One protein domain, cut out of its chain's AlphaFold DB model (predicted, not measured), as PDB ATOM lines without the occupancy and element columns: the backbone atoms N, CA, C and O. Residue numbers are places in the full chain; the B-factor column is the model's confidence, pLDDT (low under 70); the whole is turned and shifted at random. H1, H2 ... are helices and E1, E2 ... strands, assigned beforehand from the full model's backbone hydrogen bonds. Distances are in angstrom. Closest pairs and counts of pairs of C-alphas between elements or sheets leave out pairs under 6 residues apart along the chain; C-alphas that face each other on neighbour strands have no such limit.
ATOM      1  N   PRO A  28     -38.129 -27.024  14.100       94.00
ATOM      2  CA  PRO A  28     -39.190 -26.571  13.212       94.00
ATOM      3  C   PRO A  28     -38.639 -25.630  12.137       94.00
ATOM      4  O   PRO A  28     -37.650 -24.922  12.363       94.00
ATOM      5  N   THR A  29     -39.310 -25.594  10.991       93.25
ATOM      6  CA  THR A  29     -38.988 -24.698   9.876       93.25
ATOM      7  C   THR A  29     -40.009 -23.574   9.820       93.25
ATOM      8  O   THR A  29     -41.213 -23.812   9.792       93.25
ATOM      9  N   PHE A  30     -39.532 -22.331   9.804       93.88
ATOM     10  CA  PHE A  30     -40.389 -21.171   9.597       93.88
ATOM     11  C   PHE A  30     -40.493 -20.871   8.100       93.88
ATOM     12  O   PHE A  30     -39.500 -20.495   7.480       93.88
ATOM     13  N   ASN A  31     -41.690 -21.039   7.539       93.25
ATOM     14  CA  ASN A  31     -41.961 -20.835   6.115       93.25
ATOM     15  C   ASN A  31     -42.394 -19.396   5.802       93.25
ATOM     16  O   ASN A  31     -42.264 -18.945   4.665       93.25
ATOM     17  N   GLY A  32     -42.880 -18.668   6.809       93.69
ATOM     18  CA  GLY A  32     -43.250 -17.264   6.705       93.69
ATOM     19  C   GLY A  32     -44.532 -16.930   7.450       93.69
ATOM     20  O   GLY A  32     -44.977 -17.654   8.336       93.69
ATOM     21  N   TYR A  33     -45.116 -15.799   7.094       95.19
ATOM     22  CA  TYR A  33     -46.416 -15.344   7.574       95.19
ATOM     23  C   TYR A  33     -47.446 -15.313   6.455       95.19
ATOM     24  O   TYR A  33     -47.169 -14.720   5.410       95.19
ATOM     25  N   ASP A  34     -48.637 -15.824   6.747       95.25
ATOM     26  CA  ASP A  34     -49.850 -15.535   5.991       95.25
ATOM     27  C   ASP A  34     -50.449 -14.227   6.519       95.25
ATOM     28  O   ASP A  34     -50.624 -14.035   7.734       95.25
ATOM     29  N   ILE A  35     -50.718 -13.294   5.614       92.94
ATOM     30  CA  ILE A  35     -51.247 -11.970   5.930       92.94
ATOM     31  C   ILE A  35     -52.682 -11.841   5.440       92.94
ATOM     32  O   ILE A  35     -53.065 -12.421   4.430       92.94
ATOM     33  N   GLU A  36     -53.440 -11.039   6.171       92.56
ATOM     34  CA  GLU A  36     -54.771 -10.581   5.805       92.56
ATOM     35  C   GLU A  36     -54.842  -9.114   6.224       92.56
ATOM     36  O   GLU A  36     -54.454  -8.774   7.350       92.56
ATOM     37  N   LEU A  37     -55.239  -8.252   5.296       86.69
ATOM     38  CA  LEU A  37     -55.282  -6.806   5.446       86.69
ATOM     39  C   LEU A  37     -56.639  -6.308   4.973       86.69
ATOM     40  O   LEU A  37     -57.088  -6.682   3.895       86.69
ATOM     41  N   ASN A  38     -57.256  -5.438   5.765       87.25
ATOM     42  CA  ASN A  38     -58.554  -4.858   5.453       87.25
ATOM     43  C   ASN A  38     -58.365  -3.393   5.068       87.25
ATOM     44  O   ASN A  38     -57.891  -2.595   5.879       87.25
ATOM     45  N   PHE A  39     -58.741  -3.054   3.838       79.94
ATOM     46  CA  PHE A  39     -58.692  -1.695   3.314       79.94
ATOM     47  C   PHE A  39     -60.102  -1.115   3.217       79.94
ATOM     48  O   PHE A  39     -61.042  -1.795   2.809       79.94
ATOM     49  N   PHE A  40     -60.236   0.160   3.582       78.19
ATOM     50  CA  PHE A  40     -61.505   0.901   3.560       78.19
ATOM     51  C   PHE A  40     -61.734   1.685   2.260       78.19
ATOM     52  O   PHE A  40     -62.730   2.389   2.125       78.19
ATOM     53  N   SER A  41     -60.787   1.611   1.324       76.12
ATOM     54  CA  SER A  41     -60.877   2.234   0.009       76.12
ATOM     55  C   SER A  41     -60.240   1.314  -1.021       76.12
ATOM     56  O   SER A  41     -59.206   0.699  -0.754       76.12
ATOM     57  N   VAL A  42     -60.864   1.228  -2.194       73.62
ATOM     58  CA  VAL A  42     -60.409   0.395  -3.305       73.62
ATOM     59  C   VAL A  42     -59.819   1.302  -4.375       73.62
ATOM     60  O   VAL A  42     -60.543   2.060  -5.015       73.62
ATOM     61  N   SER A  43     -58.505   1.212  -4.561       84.44
ATOM     62  CA  SER A  43     -57.781   1.844  -5.667       84.44
ATOM     63  C   SER A  43     -57.386   0.757  -6.675       84.44
ATOM     64  O   SER A  43     -56.802  -0.252  -6.264       84.44
ATOM     65  N   PRO A  44     -57.698   0.918  -7.974       88.44
ATOM     66  CA  PRO A  44     -57.232   0.011  -9.024       88.44
ATOM     67  C   PRO A  44     -55.720  -0.224  -9.009       88.44
ATOM     68  O   PRO A  44     -55.256  -1.346  -9.187       88.44
ATOM     69  N   GLU A  45     -54.964   0.831  -8.733       87.75
ATOM     70  CA  GLU A  45     -53.508   0.829  -8.662       87.75
ATOM     71  C   GLU A  45     -52.996  -0.026  -7.511       87.75
ATOM     72  O   GLU A  45     -52.059  -0.812  -7.655       87.75
ATOM     73  N   PHE A  46     -53.651   0.099  -6.356       86.44
ATOM     74  CA  PHE A  46     -53.360  -0.734  -5.203       86.44
ATOM     75  C   PHE A  46     -53.649  -2.214  -5.489       86.44
ATOM     76  O   PHE A  46     -52.880  -3.092  -5.092       86.44
ATOM     77  N   VAL A  47     -54.737  -2.513  -6.201       88.94
ATOM     78  CA  VAL A  47     -55.051  -3.892  -6.593       88.94
ATOM     79  C   VAL A  47     -53.991  -4.431  -7.548       88.94
ATOM     80  O   VAL A  47     -53.485  -5.531  -7.325       88.94
ATOM     81  N   GLU A  48     -53.599  -3.666  -8.563       90.81
ATOM     82  CA  GLU A  48     -52.575  -4.082  -9.524       90.81
ATOM     83  C   GLU A  48     -51.238  -4.368  -8.837       90.81
ATOM     84  O   GLU A  48     -50.689  -5.457  -9.006       90.81
ATOM     85  N   ILE A  49     -50.734  -3.452  -8.002       89.25
ATOM     86  CA  ILE A  49     -49.427  -3.642  -7.358       89.25
ATOM     87  C   ILE A  49     -49.424  -4.839  -6.401       89.25
ATOM     88  O   ILE A  49     -48.411  -5.527  -6.275       89.25
ATOM     89  N   THR A  50     -50.546  -5.111  -5.729       90.88
ATOM     90  CA  THR A  50     -50.609  -6.169  -4.713       90.88
ATOM     91  C   THR A  50     -50.950  -7.544  -5.268       90.88
ATOM     92  O   THR A  50     -50.487  -8.541  -4.716       90.88
ATOM     93  N   THR A  51     -51.715  -7.620  -6.358       92.00
ATOM     94  CA  THR A  51     -52.199  -8.893  -6.922       92.00
ATOM     95  C   THR A  51     -51.593  -9.215  -8.289       92.00
ATOM     96  O   THR A  51     -51.454 -10.384  -8.648       92.00
ATOM     97  N   GLY A  52     -51.157  -8.205  -9.044       92.12
ATOM     98  CA  GLY A  52     -50.777  -8.327 -10.453       92.12
ATOM     99  C   GLY A  52     -51.970  -8.368 -11.414       92.12
ATOM    100  O   GLY A  52     -51.780  -8.646 -12.599       92.12
ATOM    101  N   ASN A  53     -53.187  -8.126 -10.923       91.75
ATOM    102  CA  ASN A  53     -54.383  -8.024 -11.752       91.75
ATOM    103  C   ASN A  53     -54.313  -6.790 -12.669       91.75
ATOM    104  O   ASN A  53     -53.853  -5.733 -12.231       91.75
ATOM    105  N   PRO A  54     -54.762  -6.888 -13.933       92.31
ATOM    106  CA  PRO A  54     -54.653  -5.783 -14.875       92.31
ATOM    107  C   PRO A  54     -55.633  -4.652 -14.535       92.31
ATOM    108  O   PRO A  54     -56.784  -4.884 -14.160       92.31
ATOM    109  N   VAL A  55     -55.166  -3.415 -14.716       93.00
ATOM    110  CA  VAL A  55     -55.957  -2.188 -14.551       93.00
ATOM    111  C   VAL A  55     -56.812  -1.924 -15.792       93.00
ATOM    112  O   VAL A  55     -56.347  -2.031 -16.928       93.00
ATOM    113  N   VAL A  56     -58.057  -1.509 -15.568       93.69
ATOM    114  CA  VAL A  56     -58.963  -0.968 -16.585       93.69
ATOM    115  C   VAL A  56     -58.828   0.552 -16.605       93.69
ATOM    116  O   VAL A  56     -59.041   1.213 -15.588       93.69
ATOM    117  N   TYR A  57     -58.510   1.105 -17.774       94.12
ATOM    118  CA  TYR A  57     -58.287   2.538 -17.964       94.12
ATOM    119  C   TYR A  57     -59.487   3.244 -18.599       94.12
ATOM    120  O   TYR A  57     -60.177   2.697 -19.465       94.12
ATOM    121  N   GLY A  58     -59.706   4.485 -18.172       92.56
ATOM    122  CA  GLY A  58     -60.662   5.413 -18.756       92.56
ATOM    123  C   GLY A  58     -60.193   5.972 -20.096       92.56
ATOM    124  O   GLY A  58     -59.072   5.746 -20.552       92.56
ATOM    125  N   PHE A  59     -61.072   6.731 -20.753       92.50
ATOM    126  CA  PHE A  59     -60.761   7.359 -22.044       92.50
ATOM    127  C   PHE A  59     -59.618   8.387 -21.954       92.50
ATOM    128  O   PHE A  59     -58.994   8.709 -22.963       92.50
ATOM    129  N   ASP A  60     -59.396   8.929 -20.762       93.38
ATOM    130  CA  ASP A  60     -58.360   9.886 -20.387       93.38
ATOM    131  C   ASP A  60     -57.034   9.214 -19.998       93.38
ATOM    132  O   ASP A  60     -56.033   9.907 -19.832       93.38
ATOM    133  N   GLY A  61     -57.004   7.879 -19.928       88.44
ATOM    134  CA  GLY A  61     -55.829   7.108 -19.533       88.44
ATOM    135  C   GLY A  61     -55.660   6.962 -18.022       88.44
ATOM    136  O   GLY A  61     -54.644   6.417 -17.599       88.44
ATOM    137  N   GLU A  62     -56.635   7.397 -17.221       89.38
ATOM    138  CA  GLU A  62     -56.615   7.214 -15.770       89.38
ATOM    139  C   GLU A  62     -57.167   5.832 -15.373       89.38
ATOM    140  O   GLU A  62     -58.083   5.320 -16.030       89.38
ATOM    141  N   PRO A  63     -56.635   5.191 -14.318       89.19
ATOM    142  CA  PRO A  63     -57.202   3.966 -13.760       89.19
ATOM    143  C   PRO A  63     -58.647   4.169 -13.281       89.19
ATOM    144  O   PRO A  63     -58.929   5.034 -12.458       89.19
ATOM    145  N   ILE A  64     -59.578   3.345 -13.767       90.94
ATOM    146  CA  ILE A  64     -61.001   3.387 -13.368       90.94
ATOM    147  C   ILE A  64     -61.535   2.045 -12.853       90.94
ATOM    148  O   ILE A  64     -62.694   1.958 -12.449       90.94
ATOM    149  N   GLY A  65     -60.725   0.986 -12.877       89.94
ATOM    150  CA  GLY A  65     -61.117  -0.345 -12.416       89.94
ATOM    151  C   GLY A  65     -60.000  -1.373 -12.566       89.94
ATOM    152  O   GLY A  65     -58.887  -1.033 -12.955       89.94
ATOM    153  N   TYR A  66     -60.299  -2.634 -12.278       91.44
ATOM    154  CA  TYR A  66     -59.375  -3.763 -12.404       91.44
ATOM    155  C   TYR A  66     -60.149  -5.026 -12.800       91.44
ATOM    156  O   TYR A  66     -61.327  -5.152 -12.457       91.44
ATOM    157  N   ASP A  67     -59.491  -5.963 -13.485       91.81
ATOM    158  CA  ASP A  67     -60.052  -7.297 -13.722       91.81
ATOM    159  C   ASP A  67     -59.560  -8.271 -12.650       91.81
ATOM    160  O   ASP A  67     -58.356  -8.424 -12.456       91.81
ATOM    161  N   ASP A  68     -60.466  -8.992 -11.992       88.62
ATOM    162  CA  ASP A  68     -60.076 -10.050 -11.058       88.62
ATOM    163  C   ASP A  68     -59.775 -11.361 -11.804       88.62
ATOM    164  O   ASP A  68     -60.671 -12.032 -12.329       88.62
ATOM    165  N   CYS A  69     -58.486 -11.682 -11.925       87.94
ATOM    166  CA  CYS A  69     -57.974 -12.780 -12.741       87.94
ATOM    167  C   CYS A  69     -57.486 -13.966 -11.891       87.94
ATOM    168  O   CYS A  69     -57.630 -14.025 -10.676       87.94
ATOM    169  N   SER A  70     -56.890 -14.968 -12.546       89.31
ATOM    170  CA  SER A  70     -56.178 -16.033 -11.828       89.31
ATOM    171  C   SER A  70     -54.999 -15.473 -11.029       89.31
ATOM    172  O   SER A  70     -54.328 -14.545 -11.483       89.31
ATOM    173  N   ILE A  71     -54.703 -16.103  -9.890       88.12
ATOM    174  CA  ILE A  71     -53.593 -15.728  -9.004       88.12
ATOM    175  C   ILE A  71     -52.274 -15.679  -9.787       88.12
ATOM    176  O   ILE A  71     -51.871 -16.658 -10.423       88.12
ATOM    177  N   GLN A  72     -51.581 -14.544  -9.702       87.94
ATOM    178  CA  GLN A  72     -50.279 -14.341 -10.329       87.94
ATOM    179  C   GLN A  72     -49.156 -14.793  -9.385       87.94
ATOM    180  O   GLN A  72     -48.731 -14.069  -8.490       87.94
ATOM    181  N   CYS A  73     -48.617 -15.996  -9.591       87.81
ATOM    182  CA  CYS A  73     -47.526 -16.526  -8.754       87.81
ATOM    183  C   CYS A  73     -46.159 -15.842  -8.988       87.81
ATOM    184  O   CYS A  73     -45.173 -16.167  -8.325       87.81
ATOM    185  N   ASN A  74     -46.073 -14.947  -9.972       87.50
ATOM    186  CA  ASN A  74     -44.891 -14.162 -10.326       87.50
ATOM    187  C   ASN A  74     -45.015 -12.679  -9.936       87.50
ATOM    188  O   ASN A  74     -44.093 -11.919 -10.231       87.50
ATOM    189  N   SER A  75     -46.113 -12.269  -9.293       89.00
ATOM    190  CA  SER A  75     -46.257 -10.932  -8.720       89.00
ATOM    191  C   SER A  75     -45.792 -10.917  -7.263       89.00
ATOM    192  O   SER A  75     -45.803 -11.929  -6.548       89.00
ATOM    193  N   ALA A  76     -45.307  -9.757  -6.835       92.00
ATOM    194  CA  ALA A  76     -44.862  -9.531  -5.478       92.00
ATOM    195  C   ALA A  76     -44.881  -8.045  -5.147       92.00
ATOM    196  O   ALA A  76     -44.581  -7.217  -6.005       92.00
ATOM    197  N   PHE A  77     -45.124  -7.731  -3.882       92.31
ATOM    198  CA  PHE A  77     -45.040  -6.371  -3.373       92.31
ATOM    199  C   PHE A  77     -44.318  -6.335  -2.030       92.31
ATOM    200  O   PHE A  77     -44.201  -7.344  -1.331       92.31
ATOM    201  N   ALA A  78     -43.827  -5.158  -1.670       92.62
ATOM    202  CA  ALA A  78     -43.383  -4.858  -0.321       92.62
ATOM    203  C   ALA A  78     -44.397  -3.918   0.328       92.62
ATOM    204  O   ALA A  78     -45.061  -3.148  -0.364       92.62
ATOM    205  N   MET A  79     -44.517  -3.980   1.650       91.31
ATOM    206  CA  MET A  79     -45.423  -3.107   2.383       91.31
ATOM    207  C   MET A  79     -44.750  -2.524   3.614       91.31
ATOM    208  O   MET A  79     -44.186  -3.260   4.430       91.31
ATOM    209  N   GLU A  80     -44.889  -1.210   3.750       91.81
ATOM    210  CA  GLU A  80     -44.550  -0.444   4.941       91.81
ATOM    211  C   GLU A  80     -45.822   0.108   5.582       91.81
ATOM    212  O   GLU A  80     -46.744   0.530   4.888       91.81
ATOM    213  N   LEU A  81     -45.885   0.076   6.911       90.81
ATOM    214  CA  LEU A  81     -47.015   0.580   7.687       90.81
ATOM    215  C   LEU A  81     -46.501   1.332   8.909       90.81
ATOM    216  O   LEU A  81     -45.599   0.852   9.595       90.81
ATOM    217  N   TRP A  82     -47.144   2.450   9.221       91.75
ATOM    218  CA  TRP A  82     -46.952   3.199  10.455       91.75
ATOM    219  C   TRP A  82     -48.248   3.136  11.252       91.75
ATOM    220  O   TRP A  82     -49.302   3.531  10.760       91.75
ATOM    221  N   ALA A  83     -48.177   2.639  12.482       90.19
ATOM    222  CA  ALA A  83     -49.294   2.652  13.417       90.19
ATOM    223  C   ALA A  83     -48.979   3.611  14.565       90.19
ATOM    224  O   ALA A  83     -47.967   3.442  15.241       90.19
ATOM    225  N   GLU A  84     -49.827   4.612  14.785       87.38
ATOM    226  CA  GLU A  84     -49.660   5.557  15.892       87.38
ATOM    227  C   GLU A  84     -49.703   4.829  17.245       87.38
ATOM    228  O   GLU A  84     -50.586   4.005  17.506       87.38
ATOM    229  N   VAL A  85     -48.738   5.125  18.117       80.88
ATOM    230  CA  VAL A  85     -48.717   4.614  19.488       80.88
ATOM    231  C   VAL A  85     -49.579   5.526  20.353       80.88
ATOM    232  O   VAL A  85     -49.145   6.579  20.813       80.88
ATOM    233  N   LEU A  86     -50.811   5.097  20.612       65.75
ATOM    234  CA  LEU A  86     -51.701   5.763  21.557       65.75
ATOM    235  C   LEU A  86     -51.338   5.335  22.987       65.75
ATOM    236  O   LEU A  86     -51.871   4.351  23.500       65.75
ATOM    237  N   SER A  87     -50.432   6.048  23.652       55.69
ATOM    238  CA  SER A  87     -50.173   5.843  25.083       55.69
ATOM    239  C   SER A  87     -50.221   7.150  25.865       55.69
ATOM    240  O   SER A  87     -49.529   8.106  25.535       55.69
ATOM    241  N   ALA A  88     -50.995   7.151  26.954       46.50
ATOM    242  CA  ALA A  88     -51.066   8.217  27.958       46.50
ATOM    243  C   ALA A  88     -49.793   8.341  28.835       46.50
ATOM    244  O   ALA A  88     -49.744   9.204  29.706       46.50
ATOM    245  N   ASP A  89     -48.769   7.517  28.581       47.78
ATOM    246  CA  ASP A  89     -47.503   7.428  29.324       47.78
ATOM    247  C   ASP A  89     -46.283   7.756  28.434       47.78
ATOM    248  O   ASP A  89     -45.260   7.081  28.479       47.78
ATOM    249  N   VAL A  90     -46.357   8.826  27.633       51.34
ATOM    250  CA  VAL A  90     -45.144   9.490  27.084       51.34
ATOM    251  C   VAL A  90     -44.540  10.465  28.114       51.34
ATOM    252  O   VAL A  90     -43.682  11.289  27.813       51.34
ATOM    253  N   CYS A  91     -45.002  10.390  29.365       48.28
ATOM    254  CA  CYS A  91     -44.550  11.199  30.486       48.28
ATOM    255  C   CYS A  91     -43.270  10.622  31.104       48.28
ATOM    256  O   CYS A  91     -43.259  10.298  32.285       48.28
ATOM    257  N   ASP A  92     -42.195  10.513  30.326       44.69
ATOM    258  CA  ASP A  92     -40.847  10.512  30.891       44.69
ATOM    259  C   ASP A  92     -39.876  11.249  29.952       44.69
ATOM    260  O   ASP A  92     -39.383  10.718  28.962       44.69
ATOM    261  N   ALA A  93     -39.626  12.498  30.361       40.53
ATOM    262  CA  ALA A  93     -38.446  13.332  30.139       40.53
ATOM    263  C   ALA A  93     -38.164  13.921  28.736       40.53
ATOM    264  O   ALA A  93     -37.527  13.317  27.880       40.53
ATOM    265  N   ASP A  94     -38.487  15.215  28.612       41.34
ATOM    266  CA  ASP A  94     -37.607  16.248  28.035       41.34
ATOM    267  C   ASP A  94     -37.111  16.089  26.583       41.34
ATOM    268  O   ASP A  94     -35.973  16.435  26.261       41.34
ATOM    269  N   ALA A  95     -37.993  15.705  25.661       39.44
ATOM    270  CA  ALA A  95     -37.835  16.028  24.242       39.44
ATOM    271  C   ALA A  95     -39.185  16.478  23.671       39.44
ATOM    272  O   ALA A  95     -40.223  15.923  24.022       39.44
ATOM    273  N   GLY A  96     -39.183  17.534  22.850       40.91
ATOM    274  CA  GLY A  96     -40.388  18.057  22.203       40.91
ATOM    275  C   GLY A  96     -41.173  16.932  21.531       40.91
ATOM    276  O   GLY A  96     -40.578  16.074  20.892       40.91
ATOM    277  N   GLY A  97     -42.487  16.909  21.761       45.56
ATOM    278  CA  GLY A  97     -43.370  15.831  21.331       45.56
ATOM    279  C   GLY A  97     -43.455  15.708  19.814       45.56
ATOM    280  O   GLY A  97     -44.376  16.244  19.206       45.56
ATOM    281  N   ASP A  98     -42.521  14.971  19.235       59.12
ATOM    282  CA  ASP A  98     -42.678  14.314  17.949       59.12
ATOM    283  C   ASP A  98     -43.386  12.978  18.226       59.12
ATOM    284  O   ASP A  98     -43.053  12.280  19.187       59.12
ATOM    285  N   GLY A  99     -44.436  12.656  17.466       68.62
ATOM    286  CA  GLY A  99     -45.239  11.448  17.683       68.62
ATOM    287  C   GLY A  99     -44.403  10.159  17.728       68.62
ATOM    288  O   GLY A  99     -43.252  10.116  17.298       68.62
ATOM    289  N   ALA A 100     -44.986   9.081  18.252       85.56
ATOM    290  CA  ALA A 100     -44.377   7.756  18.215       85.56
ATOM    291  C   ALA A 100     -45.214   6.830  17.330       85.56
ATOM    292  O   ALA A 100     -46.432   6.728  17.493       85.56
ATOM    293  N   TRP A 101     -44.553   6.114  16.424       91.62
ATOM    294  CA  TRP A 101     -45.183   5.161  15.516       91.62
ATOM    295  C   TRP A 101     -44.518   3.795  15.619       91.62
ATOM    296  O   TRP A 101     -43.299   3.684  15.720       91.62
ATOM    297  N   ILE A 102     -45.310   2.732  15.537       91.88
ATOM    298  CA  ILE A 102     -44.809   1.393  15.252       91.88
ATOM    299  C   ILE A 102     -44.680   1.279  13.738       91.88
ATOM    300  O   ILE A 102     -45.683   1.258  13.024       91.88
ATOM    301  N   TYR A 103     -43.446   1.179  13.264       94.69
ATOM    302  CA  TYR A 103     -43.143   0.886  11.875       94.69
ATOM    303  C   TYR A 103     -43.142  -0.629  11.646       94.69
ATOM    304  O   TYR A 103     -42.518  -1.380  12.403       94.69
ATOM    305  N   PHE A 104     -43.802  -1.079  10.582       93.44
ATOM    306  CA  PHE A 104     -43.766  -2.449  10.077       93.44
ATOM    307  C   PHE A 104     -43.281  -2.457   8.635       93.44
ATOM    308  O   PHE A 104     -43.814  -1.729   7.811       93.44
ATOM    309  N   LEU A 105     -42.359  -3.361   8.317       94.94
ATOM    310  CA  LEU A 105     -41.930  -3.643   6.953       94.94
ATOM    311  C   LEU A 105     -42.044  -5.128   6.659       94.94
ATOM    312  O   LEU A 105     -41.447  -5.944   7.363       94.94
ATOM    313  N   MET A 106     -42.746  -5.464   5.583       94.81
ATOM    314  CA  MET A 106     -42.726  -6.774   4.939       94.81
ATOM    315  C   MET A 106     -42.134  -6.607   3.546       94.81
ATOM    316  O   MET A 106     -42.788  -6.113   2.636       94.81
ATOM    317  N   GLN A 107     -40.870  -7.000   3.402       93.06
ATOM    318  CA  GLN A 107     -40.071  -6.731   2.202       93.06
ATOM    319  C   GLN A 107     -40.519  -7.490   0.952       93.06
ATOM    320  O   GLN A 107     -40.118  -7.138  -0.153       93.06
ATOM    321  N   TRP A 108     -41.251  -8.587   1.133       94.31
ATOM    322  CA  TRP A 108     -41.647  -9.456   0.038       94.31
ATOM    323  C   TRP A 108     -42.896 -10.236   0.425       94.31
ATOM    324  O   TRP A 108     -42.838 -11.171   1.223       94.31
ATOM    325  N   VAL A 109     -44.026  -9.845  -0.142       95.06
ATOM    326  CA  VAL A 109     -45.303 -10.549  -0.077       95.06
ATOM    327  C   VAL A 109     -45.612 -11.073  -1.471       95.06
ATOM    328  O   VAL A 109     -45.403 -10.379  -2.462       95.06
ATOM    329  N   THR A 110     -46.066 -12.316  -1.546       94.38
ATOM    330  CA  THR A 110     -46.410 -13.019  -2.787       94.38
ATOM    331  C   THR A 110     -47.799 -13.616  -2.696       94.38
ATOM    332  O   THR A 110     -48.337 -13.757  -1.596       94.38
ATOM    333  N   ASN A 111     -48.340 -14.010  -3.852       92.19
ATOM    334  CA  ASN A 111     -49.670 -14.604  -3.969       92.19
ATOM    335  C   ASN A 111     -50.744 -13.680  -3.382       92.19
ATOM    336  O   ASN A 111     -51.607 -14.126  -2.630       92.19
ATOM    337  N   GLY A 112     -50.632 -12.382  -3.680       91.25
ATOM    338  CA  GLY A 112     -51.651 -11.416  -3.308       91.25
ATOM    339  C   GLY A 112     -52.964 -11.769  -3.991       91.25
ATOM    340  O   GLY A 112     -53.001 -11.929  -5.210       91.25
ATOM    341  N   GLN A 113     -54.027 -11.910  -3.212       91.12
ATOM    342  CA  GLN A 113     -55.354 -12.214  -3.729       91.12
ATOM    343  C   GLN A 113     -56.407 -11.396  -2.992       91.12
ATOM    344  O   GLN A 113     -56.314 -11.181  -1.775       91.12
ATOM    345  N   LEU A 114     -57.412 -10.960  -3.745       88.38
ATOM    346  CA  LEU A 114     -58.585 -10.316  -3.183       88.38
ATOM    347  C   LEU A 114     -59.465 -11.383  -2.528       88.38
ATOM    348  O   LEU A 114     -59.705 -12.451  -3.090       88.38
ATOM    349  N   GLY A 115     -59.864 -11.113  -1.292       84.81
ATOM    350  CA  GLY A 115     -60.865 -11.879  -0.572       84.81
ATOM    351  C   GLY A 115     -62.257 -11.312  -0.825       84.81
ATOM    352  O   GLY A 115     -62.565 -10.830  -1.915       84.81
ATOM    353  N   ASP A 116     -63.095 -11.353   0.205       80.12
ATOM    354  CA  ASP A 116     -64.461 -10.853   0.111       80.12
ATOM    355  C   ASP A 116     -64.479  -9.338  -0.167       80.12
ATOM    356  O   ASP A 116     -63.777  -8.550   0.472       80.12
ATOM    357  N   LEU A 117     -65.299  -8.943  -1.144       75.56
ATOM    358  CA  LEU A 117     -65.632  -7.554  -1.441       75.56
ATOM    359  C   LEU A 117     -67.002  -7.255  -0.832       75.56
ATOM    360  O   LEU A 117     -68.028  -7.711  -1.351       75.56
ATOM    361  N   GLU A 118     -67.042  -6.472   0.243       76.25
ATOM    362  CA  GLU A 118     -68.313  -6.020   0.805       76.25
ATOM    363  C   GLU A 118     -68.694  -4.667   0.202       76.25
ATOM    364  O   GLU A 118     -68.039  -3.645   0.415       76.25
ATOM    365  N   ILE A 119     -69.790  -4.656  -0.557       70.94
ATOM    366  CA  ILE A 119     -70.368  -3.435  -1.120       70.94
ATOM    367  C   ILE A 119     -71.462  -2.956  -0.162       70.94
ATOM    368  O   ILE A 119     -72.618  -3.378  -0.245       70.94
ATOM    369  N   GLY A 120     -71.075  -2.104   0.788       68.12
ATOM    370  CA  GLY A 120     -71.985  -1.451   1.723       68.12
ATOM    371  C   GLY A 120     -72.567  -0.149   1.170       68.12
ATOM    372  O   GLY A 120     -72.036   0.457   0.243       68.12
ATOM    373  N   ASN A 121     -73.654   0.323   1.786       59.19
ATOM    374  CA  ASN A 121     -74.326   1.570   1.398       59.19
ATOM    375  C   ASN A 121     -73.480   2.833   1.693       59.19
ATOM    376  O   ASN A 121     -73.801   3.909   1.197       59.19
ATOM    377  N   GLU A 122     -72.426   2.706   2.512       65.56
ATOM    378  CA  GLU A 122     -71.607   3.823   3.018       65.56
ATOM    379  C   GLU A 122     -70.088   3.619   2.837       65.56
ATOM    380  O   GLU A 122     -69.346   4.597   2.880       65.56
ATOM    381  N   ALA A 123     -69.611   2.388   2.600       63.28
ATOM    382  CA  ALA A 123     -68.198   2.094   2.348       63.28
ATOM    383  C   ALA A 123     -68.024   0.761   1.600       63.28
ATOM    384  O   ALA A 123     -68.794  -0.179   1.810       63.28
ATOM    385  N   VAL A 124     -66.994   0.688   0.754       69.06
ATOM    386  CA  VAL A 124     -66.522  -0.554   0.128       69.06
ATOM    387  C   VAL A 124     -65.306  -1.029   0.916       69.06
ATOM    388  O   VAL A 124     -64.326  -0.291   1.017       69.06
ATOM    389  N   SER A 125     -65.371  -2.232   1.487       78.12
ATOM    390  CA  SER A 125     -64.230  -2.862   2.158       78.12
ATOM    391  C   SER A 125     -63.620  -3.935   1.258       78.12
ATOM    392  O   SER A 125     -64.328  -4.640   0.535       78.12
ATOM    393  N   LEU A 126     -62.291  -4.031   1.280       81.69
ATOM    394  CA  LEU A 126     -61.539  -5.019   0.517       81.69
ATOM    395  C   LEU A 126     -60.574  -5.757   1.433       81.69
ATOM    396  O   LEU A 126     -59.733  -5.138   2.091       81.69
ATOM    397  N   VAL A 127     -60.675  -7.083   1.424       89.56
ATOM    398  CA  VAL A 127     -59.721  -7.962   2.093       89.56
ATOM    399  C   VAL A 127     -58.617  -8.332   1.106       89.56
ATOM    400  O   VAL A 127     -58.891  -8.884   0.045       89.56
ATOM    401  N   LEU A 128     -57.361  -8.062   1.448       89.62
ATOM    402  CA  LEU A 128     -56.193  -8.559   0.723       89.62
ATOM    403  C   LEU A 128     -55.512  -9.634   1.562       89.62
ATOM    404  O   LEU A 128     -55.171  -9.397   2.722       89.62
ATOM    405  N   SER A 129     -55.244 -10.785   0.958       93.56
ATOM    406  CA  SER A 129     -54.438 -11.838   1.578       93.56
ATOM    407  C   SER A 129     -53.187 -12.136   0.764       93.56
ATOM    408  O   SER A 129     -53.113 -11.804  -0.416       93.56
ATOM    409  N   GLY A 130     -52.179 -12.720   1.409       93.69
ATOM    410  CA  GLY A 130     -50.929 -13.116   0.764       93.69
ATOM    411  C   GLY A 130     -49.973 -13.809   1.729       93.69
ATOM    412  O   GLY A 130     -50.273 -13.970   2.911       93.69
ATOM    413  N   ALA A 131     -48.797 -14.192   1.236       95.19
ATOM    414  CA  ALA A 131     -47.774 -14.879   2.020       95.19
ATOM    415  C   ALA A 131     -46.415 -14.180   1.906       95.19
ATOM    416  O   ALA A 131     -45.948 -13.863   0.808       95.19
ATOM    417  N   THR A 132     -45.759 -13.950   3.042       95.69
ATOM    418  CA  THR A 132     -44.417 -13.345   3.072       95.69
ATOM    419  C   THR A 132     -43.342 -14.335   2.635       95.69
ATOM    420  O   THR A 132     -43.365 -15.505   3.014       95.69
ATOM    421  N   ARG A 133     -42.326 -13.844   1.924       93.38
ATOM    422  CA  ARG A 133     -41.102 -14.581   1.596       93.38
ATOM    423  C   ARG A 133     -39.887 -13.890   2.206       93.38
ATOM    424  O   ARG A 133     -39.822 -12.668   2.320       93.38
ATOM    425  N   ALA A 134     -38.914 -14.693   2.609       91.19
ATOM    426  CA  ALA A 134     -37.600 -14.206   2.993       91.19
ATOM    427  C   ALA A 134     -36.778 -13.806   1.752       91.19
ATOM    428  O   ALA A 134     -37.056 -14.247   0.637       91.19
ATOM    429  N   GLY A 135     -35.746 -12.987   1.958       85.69
ATOM    430  CA  GLY A 135     -34.769 -12.647   0.919       85.69
ATOM    431  C   GLY A 135     -35.220 -11.564  -0.060       85.69
ATOM    432  O   GLY A 135     -34.770 -11.563  -1.203       85.69
ATOM    433  N   GLY A 136     -36.112 -10.668   0.367       83.38
ATOM    434  CA  GLY A 136     -36.577  -9.551  -0.458       83.38
ATOM    435  C   GLY A 136     -35.453  -8.585  -0.841       83.38
ATOM    436  O   GLY A 136     -34.486  -8.402  -0.106       83.38
ATOM    437  N   GLY A 137     -35.604  -7.938  -1.996       86.19
ATOM    438  CA  GLY A 137     -34.661  -6.946  -2.524       86.19
ATOM    439  C   GLY A 137     -34.888  -5.519  -2.018       86.19
ATOM    440  O   GLY A 137     -34.482  -4.582  -2.695       86.19
ATOM    441  N   TRP A 138     -35.557  -5.334  -0.874       90.19
ATOM    442  CA  TRP A 138     -35.992  -4.009  -0.398       90.19
ATOM    443  C   TRP A 138     -34.836  -3.041  -0.102       90.19
ATOM    444  O   TRP A 138     -34.993  -1.825  -0.204       90.19
ATOM    445  N   GLY A 139     -33.665  -3.566   0.270       91.50
ATOM    446  CA  GLY A 139     -32.531  -2.734   0.664       91.50
ATOM    447  C   GLY A 139     -32.859  -1.911   1.912       91.50
ATOM    448  O   GLY A 139     -33.369  -2.450   2.898       91.50
ATOM    449  N   THR A 140     -32.557  -0.617   1.873       93.50
ATOM    450  CA  THR A 140     -32.807   0.330   2.971       93.50
ATOM    451  C   THR A 140     -34.160   1.037   2.879       93.50
ATOM    452  O   THR A 140     -34.514   1.778   3.795       93.50
ATOM    453  N   GLY A 141     -34.940   0.752   1.831       88.62
ATOM    454  CA  GLY A 141     -36.196   1.436   1.537       88.62
ATOM    455  C   GLY A 141     -35.981   2.868   1.031       88.62
ATOM    456  O   GLY A 141     -34.907   3.435   1.210       88.62
ATOM    457  N   PRO A 142     -36.974   3.464   0.359       88.38
ATOM    458  CA  PRO A 142     -36.855   4.812  -0.192       88.38
ATOM    459  C   PRO A 142     -37.235   5.915   0.803       88.38
ATOM    460  O   PRO A 142     -36.804   7.052   0.621       88.38
ATOM    461  N   TYR A 143     -38.042   5.593   1.818       90.25
ATOM    462  CA  TYR A 143     -38.607   6.559   2.753       90.25
ATOM    463  C   TYR A 143     -37.740   6.733   3.993       90.25
ATOM    464  O   TYR A 143     -37.032   5.819   4.420       90.25
ATOM    465  N   ASP A 144     -37.867   7.907   4.602       93.19
ATOM    466  CA  ASP A 144     -37.324   8.158   5.924       93.19
ATOM    467  C   ASP A 144     -38.204   7.450   6.951       93.19
ATOM    468  O   ASP A 144     -39.404   7.692   7.056       93.19
ATOM    469  N   VAL A 145     -37.603   6.524   7.686       93.94
ATOM    470  CA  VAL A 145     -38.314   5.621   8.597       93.94
ATOM    471  C   VAL A 145     -37.770   5.694  10.011       93.94
ATOM    472  O   VAL A 145     -38.443   5.243  10.936       93.94
ATOM    473  N   MET A 146     -36.559   6.223  10.212       93.00
ATOM    474  CA  MET A 146     -35.945   6.300  11.534       93.00
ATOM    475  C   MET A 146     -34.844   7.359  11.634       93.00
ATOM    476  O   MET A 146     -34.296   7.769  10.613       93.00
ATOM    477  N   PRO A 147     -34.478   7.775  12.856       92.88
ATOM    478  CA  PRO A 147     -33.312   8.620  13.068       92.88
ATOM    479  C   PRO A 147     -32.015   7.927  12.628       92.88
ATOM    480  O   PRO A 147     -31.767   6.778  13.003       92.88
ATOM    481  N   VAL A 148     -31.162   8.625  11.876       93.81
ATOM    482  CA  VAL A 148     -29.865   8.093  11.403       93.81
ATOM    483  C   VAL A 148     -28.660   8.606  12.190       93.81
ATOM    484  O   VAL A 148     -27.542   8.126  11.999       93.81
ATOM    485  N   ASP A 149     -28.869   9.554  13.099       91.62
ATOM    486  CA  ASP A 149     -27.832  10.129  13.948       91.62
ATOM    487  C   ASP A 149     -28.369  10.516  15.338       91.62
ATOM    488  O   ASP A 149     -29.559  10.413  15.635       91.62
ATOM    489  N   ALA A 150     -27.464  10.967  16.211       89.88
ATOM    490  CA  ALA A 150     -27.806  11.419  17.560       89.88
ATOM    491  C   ALA A 150     -28.577  12.753  17.590       89.88
ATOM    492  O   ALA A 150     -29.072  13.133  18.648       89.88
ATOM    493  N   ALA A 151     -28.651  13.473  16.466       90.44
ATOM    494  CA  ALA A 151     -29.425  14.703  16.346       90.44
ATOM    495  C   ALA A 151     -30.898  14.432  15.994       90.44
ATOM    496  O   ALA A 151     -31.693  15.368  15.987       90.44
ATOM    497  N   GLY A 152     -31.269  13.172  15.734       87.06
ATOM    498  CA  GLY A 152     -32.637  12.805  15.390       87.06
ATOM    499  C   GLY A 152     -32.962  12.955  13.905       87.06
ATOM    500  O   GLY A 152     -34.138  12.919  13.556       87.06
ATOM    501  N   THR A 153     -31.964  13.132  13.027       92.50
ATOM    502  CA  THR A 153     -32.195  13.369  11.594       92.50
ATOM    503  C   THR A 153     -32.963  12.193  10.975       92.50
ATOM    504  O   THR A 153     -32.452  11.070  11.033       92.50
ATOM    505  N   PRO A 154     -34.156  12.405  10.382       92.81
ATOM    506  CA  PRO A 154     -34.879  11.349   9.682       92.81
ATOM    507  C   PRO A 154     -34.074  10.796   8.503       92.81
ATOM    508  O   PRO A 154     -33.416  11.546   7.783       92.81
ATOM    509  N   GLY A 155     -34.118   9.481   8.318       93.69
ATOM    510  CA  GLY A 155     -33.475   8.804   7.202       93.69
ATOM    511  C   GLY A 155     -33.989   7.382   6.989       93.69
ATOM    512  O   GLY A 155     -34.812   6.863   7.751       93.69
ATOM    513  N   GLN A 156     -33.486   6.746   5.933       94.94
ATOM    514  CA  GLN A 156     -33.783   5.357   5.567       94.94
ATOM    515  C   GLN A 156     -33.341   4.345   6.637       94.94
ATOM    516  O   GLN A 156     -32.674   4.671   7.624       94.94
ATOM    517  N   LEU A 157     -33.652   3.062   6.419       94.44
ATOM    518  CA  LEU A 157     -33.124   1.996   7.269       94.44
ATOM    519  C   LEU A 157     -31.586   1.987   7.225       94.44
ATOM    520  O   LEU A 157     -30.979   1.925   6.165       94.44
ATOM    521  N   LEU A 158     -30.941   1.926   8.391       94.50
ATOM    522  CA  LEU A 158     -29.477   1.858   8.509       94.50
ATOM    523  C   LEU A 158     -28.913   0.539   7.968       94.50
ATOM    524  O   LEU A 158     -27.741   0.450   7.615       94.50
ATOM    525  N   THR A 159     -29.731  -0.513   7.957       94.31
ATOM    526  CA  THR A 159     -29.361  -1.823   7.419       94.31
ATOM    527  C   THR A 159     -30.537  -2.429   6.670       94.31
ATOM    528  O   THR A 159     -31.681  -2.248   7.101       94.31
ATOM    529  N   PRO A 160     -30.287  -3.211   5.611       93.00
ATOM    530  CA  PRO A 160     -31.337  -4.002   4.995       93.00
ATOM    531  C   PRO A 160     -31.874  -5.068   5.959       93.00
ATOM    532  O   PRO A 160     -31.321  -5.326   7.037       93.00
ATOM    533  N   LEU A 161     -32.982  -5.699   5.580       93.19
ATOM    534  CA  LEU A 161     -33.462  -6.888   6.278       93.19
ATOM    535  C   LEU A 161     -32.518  -8.063   6.004       93.19
ATOM    536  O   LEU A 161     -31.914  -8.171   4.939       93.19
ATOM    537  N   GLY A 162     -32.389  -8.956   6.986       90.94
ATOM    538  CA  GLY A 162     -31.622 -10.183   6.801       90.94
ATOM    539  C   GLY A 162     -32.238 -11.064   5.713       90.94
ATOM    540  O   GLY A 162     -33.455 -11.067   5.513       90.94
ATOM    541  N   SER A 163     -31.407 -11.868   5.048       91.50
ATOM    542  CA  SER A 163     -31.840 -12.740   3.948       91.50
ATOM    543  C   SER A 163     -32.900 -13.771   4.345       91.50
ATOM    544  O   SER A 163     -33.638 -14.218   3.482       91.50
ATOM    545  N   ASN A 164     -33.018 -14.108   5.634       93.06
ATOM    546  CA  ASN A 164     -34.020 -15.039   6.171       93.06
ATOM    547  C   ASN A 164     -35.141 -14.332   6.960       93.06
ATOM    548  O   ASN A 164     -35.929 -14.979   7.646       93.06
ATOM    549  N   CYS A 165     -35.198 -12.997   6.932       94.00
ATOM    550  CA  CYS A 165     -36.198 -12.225   7.665       94.00
ATOM    551  C   CYS A 165     -37.434 -11.977   6.794       94.00
ATOM    552  O   CYS A 165     -37.320 -11.551   5.648       94.00
ATOM    553  N   HIS A 166     -38.623 -12.184   7.357       94.56
ATOM    554  CA  HIS A 166     -39.894 -11.929   6.663       94.56
ATOM    555  C   HIS A 166     -40.481 -10.550   6.988       94.56
ATOM    556  O   HIS A 166     -41.246  -9.998   6.201       94.56
ATOM    557  N   ARG A 167     -40.130  -9.988   8.153       93.88
ATOM    558  CA  ARG A 167     -40.669  -8.719   8.647       93.88
ATOM    559  C   ARG A 167     -39.662  -7.985   9.531       93.88
ATOM    560  O   ARG A 167     -38.887  -8.629  10.240       93.88
ATOM    561  N   ARG A 168     -39.724  -6.654   9.551       94.81
ATOM    562  CA  ARG A 168     -39.092  -5.788  10.559       94.81
ATOM    563  C   ARG A 168     -40.158  -4.958  11.268       94.81
ATOM    564  O   ARG A 168     -41.079  -4.469  10.624       94.81
ATOM    565  N   THR A 169     -40.021  -4.818  12.584       94.19
ATOM    566  CA  THR A 169     -40.905  -3.991  13.409       94.19
ATOM    567  C   THR A 169     -40.077  -3.241  14.439       94.19
ATOM    568  O   THR A 169     -39.259  -3.866  15.114       94.19
ATOM    569  N   PHE A 170     -40.269  -1.930  14.556       93.88
ATOM    570  CA  PHE A 170     -39.645  -1.105  15.593       93.88
ATOM    571  C   PHE A 170     -40.464   0.167  15.835       93.88
ATOM    572  O   PHE A 170     -41.328   0.510  15.032       93.88
ATOM    573  N   VAL A 171     -40.209   0.846  16.954       92.25
ATOM    574  CA  VAL A 171     -40.811   2.153  17.249       92.25
ATOM    575  C   VAL A 171     -39.931   3.250  16.665       92.25
ATOM    576  O   VAL A 171     -38.715   3.222  16.851       92.25
ATOM    577  N   THR A 172     -40.544   4.206  15.978       91.19
ATOM    578  CA  THR A 172     -39.883   5.355  15.364       91.19
ATOM    579  C   THR A 172     -40.556   6.660  15.767       91.19
ATOM    580  O   THR A 172     -41.760   6.687  16.013       91.19
ATOM    581  N   SER A 173     -39.770   7.734  15.817       89.94
ATOM    582  CA  SER A 173     -40.245   9.118  15.932       89.94
ATOM    583  C   SER A 173     -40.360   9.810  14.568       89.94
ATOM    584  O   SER A 173     -40.622  11.006  14.497       89.94
TER     585      SER A 173
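This is residues 28 to 173 of the 191 residues of an uncharacterized protein of Streptomyces sp. AJS327 (UniProt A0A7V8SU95). A five-stranded sheet is folded into two wings by the bend of its longest strand, E5: the first part of E5 lies between E4 and E7 in one wing, and its later part pairs with E6, beside which E1 runs, in the other. Helix H1 packs on this sheet, and the small hairpin E2 and E3 packs on the helix, away from the sheet; residues 91 to 96 stick out. The printed part has 146 residues, with E1, H1, E2, E3, E4, E5, E6 and E7 in that order; both sheets are antiparallel, and the large one is branched. The class is mostly strand, with under half of the residues in named elements. The whole is loose, with a radius of gyration of the C-alphas of 18.4 A and spans of 53 by 42 by 34 A.

E5, residues 101 to 119, bends by 112 degrees at residue 108. E4, residues 76 to 84, lies on one side of it beside residues 101 to 110, with N 81 and O 104 2.9 A apart. On the other side are E7, residues 168 to 172, with N 103 and O 170 at 2.8 A, and E6, residues 124 to 132, with N 115 and O 127 at 2.8 A. E4, E5 and E6 form a meander, each strand the antiparallel neighbour of the one before. E1, residues 29 to 39, is antiparallel to E6 at 167 degrees, with N 37 and O 128 at 2.8 A. The sheet is twisted. H1, residues 44 to 51, is on this sheet at a height of 8.1 A, but over none of its strands, only just: 2 of its C-alphas fall on E6. Its closest C-alphas to E5 are those of Thr 51 and Gly 112, 4.4 A apart. E2, residues 55 to 57, and E3, residues 63 to 66, form a hairpin, with N 56 and O 65 at 2.8 A. The closest C-alphas of H1 and E3 are those of Pro 44 and Gly 65, 5.2 A apart. In H1 every O i to N i+4 pair is within hydrogen-bond range.

E1 runs 31.0 A from C-alpha 29 at (-38.988, -24.698, 9.876). E5 measures 31.4 A, E4 26.6 A, E6 25.7 A, E7 12.2 A and H1 10.4 A; E2 and E3 are short. E7 ends at C-alpha 172, (-39.883, 5.355, 15.364).

The C-alphas farthest apart, of Phe 59 and Ala 93, are 57.1 A from each other. The printed part has no cut. The links E4 to E5 and E6 to E7 are long, with 16 and 35 residues. Residues 86 to 99 and 120 to 124 have pLDDT under 70.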